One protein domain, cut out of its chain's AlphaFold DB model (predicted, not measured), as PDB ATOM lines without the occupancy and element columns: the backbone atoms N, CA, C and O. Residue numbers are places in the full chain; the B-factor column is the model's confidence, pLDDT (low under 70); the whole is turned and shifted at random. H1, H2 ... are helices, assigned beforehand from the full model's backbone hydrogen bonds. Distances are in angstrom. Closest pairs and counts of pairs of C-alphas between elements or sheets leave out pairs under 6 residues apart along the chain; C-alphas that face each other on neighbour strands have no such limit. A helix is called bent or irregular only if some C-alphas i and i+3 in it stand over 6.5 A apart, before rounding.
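This is residues 72 to 148 of the 148 residues of an uncharacterized protein of Saprospiraceae bacterium (UniProt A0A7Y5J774). The longest helix, H3, and the helix H1 make a lopsided V: the last part of H1 packs on H3 near its beginning, and from there the two spread into free arms. The small helix H2 sits beyond the closed end of the V, in the turn that leads the chain from H1 back into H3. The printed part has 77 residues with three named helices, in the order H1, H2, H3, and no named strand; the class is all helix. It is only just extended, close to loose, with a radius of gyration of the C-alphas of 17.4 A, and elongated, spanning 56 by 30 by 17 A.

H3, residues 114 to 146, measures 48.3 A from C-alpha 114 at (113.679, 119.349, 162.184) to C-alpha 146 at (101.334, 166.059, 162.702). H1, residues 72 to 94, begins with C-alpha 72 at (127.457, 155.343, 150.655) and is 33.9 A long. H1 is irregular, but only just: C-alphas 73 and 76 are 6.9 A apart. H2 is residues 101 to 109, 12.1 A long.

H3 touches H1 with residues 118 to 126 alone, and H1 touches H3 with residues 84 to 94 alone. Their closest C-alphas, those of Tyr 92 and Gly 122, are 3.9 A apart. They run opposite ways at a steep tilt of 48 degrees. H2 and H3 are close but not clearly touching; their closest C-alphas, those of Ala 107 and Gln 117, are 7.8 A apart. H1 and H2 are apart. In H2 and H3 every O i to N i+4 pair is within hydrogen-bond range; in H1, 17 of 19 are.

The C-alphas farthest apart, those of Lys 109 and Lys 148, are 56.6 A from each other. Residues 72 to 83 and 131 to 148 stand free. The link from H2 to H3 is tight and that from H1 to H2 short. The printed part has no cut and ends at the chain's last residue, Lys 148, the one residue with pLDDT under 70.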
ATOM      1  N   LYS A  72     127.686 154.349 149.594       86.88
ATOM      2  CA  LYS A  72     127.457 155.343 150.655       86.88
ATOM      3  C   LYS A  72     125.969 155.653 150.864       86.88
ATOM      4  O   LYS A  72     125.557 155.900 151.995       86.88
ATOM      5  N   LYS A  73     125.158 155.636 149.802       85.69
ATOM      6  CA  LYS A  73     123.700 155.837 149.899       85.69
ATOM      7  C   LYS A  73     122.999 154.564 150.373       85.69
ATOM      8  O   LYS A  73     122.071 154.648 151.176       85.69
ATOM      9  N   SER A  74     123.503 153.406 149.954       87.56
ATOM     10  CA  SER A  74     123.004 152.081 150.336       87.56
ATOM     11  C   SER A  74     123.306 151.704 151.790       87.56
ATOM     12  O   SER A  74     122.764 150.728 152.295       87.56
ATOM     13  N   LEU A  75     124.100 152.487 152.528       88.25
ATOM     14  CA  LEU A  75     124.423 152.184 153.925       88.25
ATOM     15  C   LEU A  75     123.170 152.020 154.804       88.25
ATOM     16  O   LEU A  75     123.107 151.112 155.627       88.25
ATOM     17  N   LYS A  76     122.134 152.845 154.592       86.25
ATOM     18  CA  LYS A  76     120.866 152.731 155.334       86.25
ATOM     19  C   LYS A  76     120.118 151.433 155.016       86.25
ATOM     20  O   LYS A  76     119.593 150.804 155.929       86.25
ATOM     21  N   SER A  77     120.081 151.021 153.747       84.00
ATOM     22  CA  SER A  77     119.434 149.766 153.352       84.00
ATOM     23  C   SER A  77     120.224 148.548 153.830       84.00
ATOM     24  O   SER A  77     119.619 147.588 154.296       84.00
ATOM     25  N   ILE A  78     121.559 148.608 153.800       88.06
ATOM     26  CA  ILE A  78     122.435 147.553 154.334       88.06
ATOM     27  C   ILE A  78     122.175 147.356 155.828       88.06
ATOM     28  O   ILE A  78     121.984 146.224 156.259       88.06
ATOM     29  N   ILE A  79     122.101 148.441 156.608       91.19
ATOM     30  CA  ILE A  79     121.772 148.361 158.040       91.19
ATOM     31  C   ILE A  79     120.416 147.673 158.243       91.19
ATOM     32  O   ILE A  79     120.309 146.789 159.089       91.19
ATOM     33  N   GLY A  80     119.403 148.014 157.441       89.81
ATOM     34  CA  GLY A  80     118.095 147.351 157.495       89.81
ATOM     35  C   GLY A  80     118.174 145.841 157.245       89.81
ATOM     36  O   GLY A  80     117.601 145.061 158.005       89.81
ATOM     37  N   VAL A  81     118.933 145.414 156.231       89.88
ATOM     38  CA  VAL A  81     119.144 143.987 155.925       89.88
ATOM     39  C   VAL A  81     119.899 143.278 157.051       89.88
ATOM     40  O   VAL A  81     119.521 142.175 157.435       89.88
ATOM     41  N   VAL A  82     120.928 143.906 157.623       92.69
ATOM     42  CA  VAL A  82     121.682 143.344 158.756       92.69
ATOM     43  C   VAL A  82     120.775 143.138 159.968       92.69
ATOM     44  O   VAL A  82     120.819 142.075 160.585       92.69
ATOM     45  N   VAL A  83     119.917 144.111 160.286       94.38
ATOM     46  CA  VAL A  83     118.937 143.984 161.375       94.38
ATOM     47  C   VAL A  83     117.951 142.850 161.089       94.38
ATOM     48  O   VAL A  83     117.699 142.036 161.975       94.38
ATOM     49  N   LEU A  84     117.440 142.739 159.860       93.62
ATOM     50  CA  LEU A  84     116.543 141.649 159.466       93.62
ATOM     51  C   LEU A  84     117.205 140.275 159.640       93.62
ATOM     52  O   LEU A  84     116.598 139.372 160.212       93.62
ATOM     53  N   ILE A  85     118.453 140.125 159.185       94.81
ATOM     54  CA  ILE A  85     119.223 138.884 159.339       94.81
ATOM     55  C   ILE A  85     119.429 138.566 160.821       94.81
ATOM     56  O   ILE A  85     119.240 137.422 161.226       94.81
ATOM     57  N   ALA A  86     119.772 139.559 161.644       95.88
ATOM     58  CA  ALA A  86     119.944 139.363 163.079       95.88
ATOM     59  C   ALA A  86     118.644 138.880 163.744       95.88
ATOM     60  O   ALA A  86     118.668 137.906 164.496       95.88
ATOM     61  N   VAL A  87     117.504 139.499 163.420       96.25
ATOM     62  CA  VAL A  87     116.188 139.062 163.917       96.25
ATOM     63  C   VAL A  87     115.876 137.642 163.453       96.25
ATOM     64  O   VAL A  87     115.441 136.831 164.269       96.25
ATOM     65  N   PHE A  88     116.148 137.314 162.188       96.06
ATOM     66  CA  PHE A  88     115.936 135.967 161.667       96.06
ATOM     67  C   PHE A  88     116.794 134.921 162.374       96.06
ATOM     68  O   PHE A  88     116.280 133.873 162.749       96.06
ATOM     69  N   ILE A  89     118.078 135.200 162.608       96.69
ATOM     70  CA  ILE A  89     118.970 134.287 163.333       96.69
ATOM     71  C   ILE A  89     118.453 134.048 164.751       96.69
ATOM     72  O   ILE A  89     118.407 132.900 165.195       96.69
ATOM     73  N   ILE A  90     118.023 135.106 165.444       96.44
ATOM     74  CA  ILE A  90     117.437 134.987 166.782       96.44
ATOM     75  C   ILE A  90     116.179 134.117 166.712       96.44
ATOM     76  O   ILE A  90     116.116 133.099 167.397       96.44
ATOM     77  N   ALA A  91     115.232 134.450 165.835       96.25
ATOM     78  CA  ALA A  91     113.978 133.719 165.663       96.25
ATOM     79  C   ALA A  91     114.187 132.246 165.274       96.25
ATOM     80  O   ALA A  91     113.507 131.360 165.783       96.25
ATOM     81  N   TYR A  92     115.146 131.960 164.398       95.12
ATOM     82  CA  TYR A  92     115.525 130.602 164.017       95.12
ATOM     83  C   TYR A  92     116.150 129.836 165.188       95.12
ATOM     84  O   TYR A  92     115.854 128.659 165.398       95.12
ATOM     85  N   SER A  93     117.014 130.495 165.967       94.56
ATOM     86  CA  SER A  93     117.668 129.870 167.117       94.56
ATOM     87  C   SER A  93     116.684 129.527 168.237       94.56
ATOM     88  O   SER A  93     116.853 128.490 168.879       94.56
ATOM     89  N   THR A  94     115.647 130.350 168.428       93.38
ATOM     90  CA  THR A  94     114.604 130.158 169.445       93.38
ATOM     91  C   THR A  94     113.429 129.311 168.960       93.38
ATOM     92  O   THR A  94     112.672 128.809 169.786       93.38
ATOM     93  N   SER A  95     113.274 129.119 167.648       93.12
ATOM     94  CA  SER A  95     112.244 128.248 167.083       93.12
ATOM     95  C   SER A  95     112.503 126.787 167.451       93.12
ATOM     96  O   SER A  95     113.627 126.297 167.359       93.12
ATOM     97  N   THR A  96     111.455 126.072 167.844       91.44
ATOM     98  CA  THR A  96     111.480 124.630 168.110       91.44
ATOM     99  C   THR A  96     110.655 123.895 167.055       91.44
ATOM    100  O   THR A  96     109.608 124.414 166.675       91.44
ATOM    101  N   PRO A  97     111.083 122.708 166.579       88.50
ATOM    102  CA  PRO A  97     110.255 121.889 165.697       88.50
ATOM    103  C   PRO A  97     108.930 121.522 166.373       88.50
ATOM    104  O   PRO A  97     108.920 121.180 167.559       88.50
ATOM    105  N   ASP A  98     107.842 121.539 165.612       86.06
ATOM    106  CA  ASP A  98     106.526 121.151 166.110       86.06
ATOM    107  C   ASP A  98     106.438 119.624 166.158       86.06
ATOM    108  O   ASP A  98     106.496 118.934 165.141       86.06
ATOM    109  N   LYS A  99     106.327 119.074 167.370       80.00
ATOM    110  CA  LYS A  99     106.285 117.620 167.606       80.00
ATOM    111  C   LYS A  99     104.888 117.092 167.931       80.00
ATOM    112  O   LYS A  99     104.734 115.893 168.137       80.00
ATOM    113  N   SER A 100     103.888 117.965 168.018       80.94
ATOM    114  CA  SER A 100     102.515 117.598 168.364       80.94
ATOM    115  C   SER A 100     101.491 118.491 167.663       80.94
ATOM    116  O   SER A 100     101.787 119.616 167.256       80.94
ATOM    117  N   GLY A 101     100.268 117.974 167.519       84.69
ATOM    118  CA  GLY A 101      99.163 118.661 166.853       84.69
ATOM    119  C   GLY A 101      99.233 118.586 165.328       84.69
ATOM    120  O   GLY A 101     100.136 117.985 164.755       84.69
ATOM    121  N   ILE A 102      98.275 119.241 164.662       84.75
ATOM    122  CA  ILE A 102      98.052 119.130 163.208       84.75
ATOM    123  C   ILE A 102      99.323 119.434 162.398       84.75
ATOM    124  O   ILE A 102      99.599 118.767 161.404       84.75
ATOM    125  N   VAL A 103     100.113 120.425 162.826       84.44
ATOM    126  CA  VAL A 103     101.351 120.823 162.140       84.44
ATOM    127  C   VAL A 103     102.459 119.787 162.340       84.44
ATOM    128  O   VAL A 103     103.117 119.419 161.369       84.44
ATOM    129  N   GLY A 104     102.633 119.274 163.562       85.56
ATOM    130  CA  GLY A 104     103.621 118.233 163.852       85.56
ATOM    131  C   GLY A 104     103.298 116.910 163.154       85.56
ATOM    132  O   GLY A 104     104.172 116.313 162.525       85.56
ATOM    133  N   ASP A 105     102.029 116.500 163.166       87.56
ATOM    134  CA  ASP A 105     101.564 115.284 162.490       87.56
ATOM    135  C   ASP A 105     101.757 115.386 160.970       87.56
ATOM    136  O   ASP A 105     102.231 114.445 160.325       87.56
ATOM    137  N   ALA A 106     101.459 116.554 160.388       85.69
ATOM    138  CA  ALA A 106     101.724 116.827 158.981       85.69
ATOM    139  C   ALA A 106     103.227 116.810 158.671       85.69
ATOM    140  O   ALA A 106     103.633 116.237 157.660       85.69
ATOM    141  N   ALA A 107     104.065 117.385 159.536       87.00
ATOM    142  CA  ALA A 107     105.510 117.394 159.352       87.00
ATOM    143  C   ALA A 107     106.105 115.975 159.378       87.00
ATOM    144  O   ALA A 107     106.948 115.652 158.539       87.00
ATOM    145  N   VAL A 108     105.620 115.106 160.273       86.94
ATOM    146  CA  VAL A 108     105.992 113.681 160.307       86.94
ATOM    147  C   VAL A 108     105.521 112.965 159.040       86.94
ATOM    148  O   VAL A 108     106.323 112.293 158.388       86.94
ATOM    149  N   LYS A 109     104.255 113.153 158.640       85.25
ATOM    150  CA  LYS A 109     103.676 112.538 157.431       85.25
ATOM    151  C   LYS A 109     104.427 112.937 156.155       85.25
ATOM    152  O   LYS A 109     104.589 112.118 155.257       85.25
ATOM    153  N   MET A 110     104.908 114.175 156.098       85.12
ATOM    154  CA  MET A 110     105.630 114.750 154.959       85.12
ATOM    155  C   MET A 110     107.156 114.578 155.054       85.12
ATOM    156  O   MET A 110     107.879 115.104 154.212       85.12
ATOM    157  N   ASN A 111     107.656 113.859 156.068       86.75
ATOM    158  CA  ASN A 111     109.086 113.644 156.316       86.75
ATOM    159  C   ASN A 111     109.905 114.955 156.382       86.75
ATOM    160  O   ASN A 111     111.033 115.049 155.897       86.75
ATOM    161  N   VAL A 112     109.324 116.004 156.968       89.00
ATOM    162  CA  VAL A 112     109.962 117.322 157.063       89.00
ATOM    163  C   VAL A 112     110.982 117.307 158.196       89.00
ATOM    164  O   VAL A 112     110.625 117.170 159.366       89.00
ATOM    165  N   SER A 113     112.257 117.497 157.849       92.12
ATOM    166  CA  SER A 113     113.349 117.516 158.825       92.12
ATOM    167  C   SER A 113     113.173 118.608 159.886       92.12
ATOM    168  O   SER A 113     112.657 119.691 159.601       92.12
ATOM    169  N   ASP A 114     113.696 118.371 161.089       90.69
ATOM    170  CA  ASP A 114     113.679 119.349 162.184       90.69
ATOM    171  C   ASP A 114     114.303 120.686 161.776       90.69
ATOM    172  O   ASP A 114     113.808 121.748 162.141       90.69
ATOM    173  N   ASN A 115     115.359 120.648 160.960       92.19
ATOM    174  CA  ASN A 115     116.022 121.850 160.468       92.19
ATOM    175  C   ASN A 115     115.098 122.668 159.547       92.19
ATOM    176  O   ASN A 115     115.026 123.891 159.658       92.19
ATOM    177  N   THR A 116     114.342 121.992 158.679       91.19
ATOM    178  CA  THR A 116     113.329 122.626 157.826       91.19
ATOM    179  C   THR A 116     112.185 123.202 158.662       91.19
ATOM    180  O   THR A 116     111.727 124.308 158.384       91.19
ATOM    181  N   GLN A 117     111.755 122.513 159.719       91.81
ATOM    182  CA  GLN A 117     110.709 123.022 160.611       91.81
ATOM    183  C   GLN A 117     111.158 124.281 161.365       91.81
ATOM    184  O   GLN A 117     110.424 125.267 161.388       91.81
ATOM    185  N   LYS A 118     112.389 124.307 161.898       93.88
ATOM    186  CA  LYS A 118     112.965 125.520 162.514       93.88
ATOM    187  C   LYS A 118     113.088 126.668 161.515       93.88
ATOM    188  O   LYS A 118     112.899 127.824 161.884       93.88
ATOM    189  N   LEU A 119     113.382 126.366 160.248       93.69
ATOM    190  CA  LEU A 119     113.430 127.371 159.183       93.69
ATOM    191  C   LEU A 119     112.053 128.011 158.972       93.69
ATOM    192  O   LEU A 119     111.951 129.236 158.913       93.69
ATOM    193  N   ILE A 120     111.001 127.190 158.907       91.75
ATOM    194  CA  ILE A 120     109.615 127.650 158.765       91.75
ATOM    195  C   ILE A 120     109.209 128.487 159.986       91.75
ATOM    196  O   ILE A 120     108.776 129.630 159.828       91.75
ATOM    197  N   GLY A 121     109.402 127.964 161.201       92.75
ATOM    198  CA  GLY A 121     109.023 128.646 162.441       92.75
ATOM    199  C   GLY A 121     109.798 129.947 162.682       92.75
ATOM    200  O   GLY A 121     109.204 130.978 163.012       92.75
ATOM    201  N   GLY A 122     111.112 129.940 162.448       94.38
ATOM    202  CA  GLY A 122     111.956 131.135 162.518       94.38
ATOM    203  C   GLY A 122     111.577 132.181 161.466       94.38
ATOM    204  O   GLY A 122     111.516 133.376 161.770       94.38
ATOM    205  N   GLY A 123     111.244 131.743 160.249       94.00
ATOM    206  CA  GLY A 123     110.759 132.610 159.174       94.00
ATOM    207  C   GLY A 123     109.434 133.291 159.520       94.00
ATOM    208  O   GLY A 123     109.331 134.516 159.429       94.00
ATOM    209  N   LEU A 124     108.446 132.525 159.991       93.88
ATOM    210  CA  LEU A 124     107.148 133.052 160.430       93.88
ATOM    211  C   LEU A 124     107.295 134.034 161.596       93.88
ATOM    212  O   LEU A 124     106.732 135.126 161.572       93.88
ATOM    213  N   THR A 125     108.107 133.687 162.592       95.25
ATOM    214  CA  THR A 125     108.362 134.563 163.744       95.25
ATOM    215  C   THR A 125     108.998 135.882 163.305       95.25
ATOM    216  O   THR A 125     108.566 136.953 163.729       95.25
ATOM    217  N   THR A 126     109.967 135.829 162.390       95.88
ATOM    218  CA  THR A 126     110.587 137.030 161.807       95.88
ATOM    219  C   THR A 126     109.557 137.894 161.088       95.88
ATOM    220  O   THR A 126     109.529 139.108 161.291       95.88
ATOM    221  N   MET A 127     108.680 137.277 160.291       95.06
ATOM    222  CA  MET A 127     107.586 137.973 159.614       95.06
ATOM    223  C   MET A 127     106.680 138.697 160.616       95.06
ATOM    224  O   MET A 127     106.402 139.881 160.424       95.06
ATOM    225  N   TYR A 128     106.249 138.033 161.691       95.00
ATOM    226  CA  TYR A 128     105.391 138.656 162.703       95.00
ATOM    227  C   TYR A 128     106.076 139.825 163.417       95.00
ATOM    228  O   TYR A 128     105.456 140.874 163.607       95.00
ATOM    229  N   ILE A 129     107.365 139.696 163.745       95.69
ATOM    230  CA  ILE A 129     108.142 140.787 164.351       95.69
ATOM    231  C   ILE A 129     108.226 141.979 163.389       95.69
ATOM    232  O   ILE A 129     107.944 143.110 163.785       95.69
ATOM    233  N   MET A 130     108.574 141.746 162.121       94.44
ATOM    234  CA  MET A 130     108.672 142.815 161.117       94.44
ATOM    235  C   MET A 130     107.332 143.489 160.854       94.44
ATOM    236  O   MET A 130     107.281 144.709 160.714       94.44
ATOM    237  N   MET A 131     106.244 142.723 160.844       94.50
ATOM    238  CA  MET A 131     104.897 143.266 160.719       94.50
ATOM    239  C   MET A 131     104.572 144.205 161.886       94.50
ATOM    240  O   MET A 131     104.153 145.338 161.657       94.50
ATOM    241  N   GLY A 132     104.848 143.784 163.125       95.31
ATOM    242  CA  GLY A 132     104.670 144.625 164.310       95.31
ATOM    243  C   GLY A 132     105.515 145.901 164.263       95.31
ATOM    244  O   GLY A 132     104.989 146.999 164.456       95.31
ATOM    245  N   LEU A 133     106.807 145.787 163.934       94.25
ATOM    246  CA  LEU A 133     107.689 146.950 163.784       94.25
ATOM    247  C   LEU A 133     107.223 147.894 162.673       94.25
ATOM    248  O   LEU A 133     107.301 149.109 162.837       94.25
ATOM    249  N   SER A 134     106.713 147.357 161.565       93.00
ATOM    250  CA  SER A 134     106.172 148.158 160.469       93.00
ATOM    251  C   SER A 134     104.950 148.958 160.912       93.00
ATOM    252  O   SER A 134     104.851 150.139 160.590       93.00
ATOM    253  N   LEU A 135     104.034 148.350 161.669       96.00
ATOM    254  CA  LEU A 135     102.860 149.048 162.202       96.00
ATOM    255  C   LEU A 135     103.262 150.161 163.181       96.00
ATOM    256  O   LEU A 135     102.749 151.276 163.089       96.00
ATOM    257  N   LEU A 136     104.225 149.894 164.068       95.31
ATOM    258  CA  LEU A 136     104.760 150.903 164.988       95.31
ATOM    259  C   LEU A 136     105.456 152.049 164.244       95.31
ATOM    260  O   LEU A 136     105.263 153.214 164.589       95.31
ATOM    261  N   ALA A 137     106.241 151.736 163.211       93.44
ATOM    262  CA  ALA A 137     106.913 152.733 162.386       93.44
ATOM    263  C   ALA A 137     105.909 153.620 161.639       93.44
ATOM    264  O   ALA A 137     106.096 154.837 161.596       93.44
ATOM    265  N   LEU A 138     104.831 153.033 161.107       95.00
ATOM    266  CA  LEU A 138     103.735 153.779 160.486       95.00
ATOM    267  C   LEU A 138     103.078 154.730 161.491       95.00
ATOM    268  O   LEU A 138     103.024 155.931 161.235       95.00
ATOM    269  N   ALA A 139     102.682 154.238 162.667       94.25
ATOM    270  CA  ALA A 139     102.087 155.078 163.709       94.25
ATOM    271  C   ALA A 139     103.020 156.228 164.139       94.25
ATOM    272  O   ALA A 139     102.603 157.384 164.199       94.25
ATOM    273  N   ALA A 140     104.303 155.939 164.375       93.69
ATOM    274  CA  ALA A 140     105.300 156.952 164.721       93.69
ATOM    275  C   ALA A 140     105.505 157.983 163.596       93.69
ATOM    276  O   ALA A 140     105.753 159.160 163.872       93.69
ATOM    277  N   SER A 141     105.401 157.554 162.335       93.75
ATOM    278  CA  SER A 141     105.519 158.441 161.177       93.75
ATOM    279  C   SER A 141     104.360 159.433 161.090       93.75
ATOM    280  O   SER A 141     104.620 160.617 160.890       93.75
ATOM    281  N   GLU A 142     103.128 158.989 161.352       94.06
ATOM    282  CA  GLU A 142     101.937 159.847 161.374       94.06
ATOM    283  C   GLU A 142     102.014 160.874 162.506       94.06
ATOM    284  O   GLU A 142     101.850 162.070 162.275       94.06
ATOM    285  N   VAL A 143     102.377 160.437 163.720       93.44
ATOM    286  CA  VAL A 143     102.565 161.343 164.865       93.44
ATOM    287  C   VAL A 143     103.598 162.418 164.533       93.44
ATOM    288  O   VAL A 143     103.343 163.606 164.711       93.44
ATOM    289  N   ARG A 144     104.760 162.027 163.997       95.19
ATOM    290  CA  ARG A 144     105.799 162.983 163.595       95.19
ATOM    291  C   ARG A 144     105.314 163.948 162.512       95.19
ATOM    292  O   ARG A 144     105.754 165.093 162.510       95.19
ATOM    293  N   ASN A 145     104.484 163.479 161.586       94.62
ATOM    294  CA  ASN A 145     103.968 164.287 160.490       94.62
ATOM    295  C   ASN A 145     102.968 165.346 160.976       94.62
ATOM    296  O   ASN A 145     102.921 166.420 160.402       94.62
ATOM    297  N   ILE A 146     102.236 165.082 162.064       91.75
ATOM    298  CA  ILE A 146     101.334 166.059 162.702       91.75
ATOM    299  C   ILE A 146     102.114 167.188 163.401       91.75
ATOM    300  O   ILE A 146     101.629 168.312 163.499       91.75
ATOM    301  N   PHE A 147     103.321 166.901 163.895       89.62
ATOM    302  CA  PHE A 147     104.191 167.882 164.562       89.62
ATOM    303  C   PHE A 147     105.181 168.583 163.617       89.62
ATOM    304  O   PHE A 147     106.043 169.333 164.084       89.62
ATOM    305  N   LYS A 148     105.101 168.315 162.314       66.00
ATOM    306  CA  LYS A 148     105.872 169.001 161.276       66.00
ATOM    307  C   LYS A 148     104.966 169.903 160.459       66.00
ATOM    308  O   LYS A 148     105.480 170.967 160.059       66.00
TER     309      LYS A 148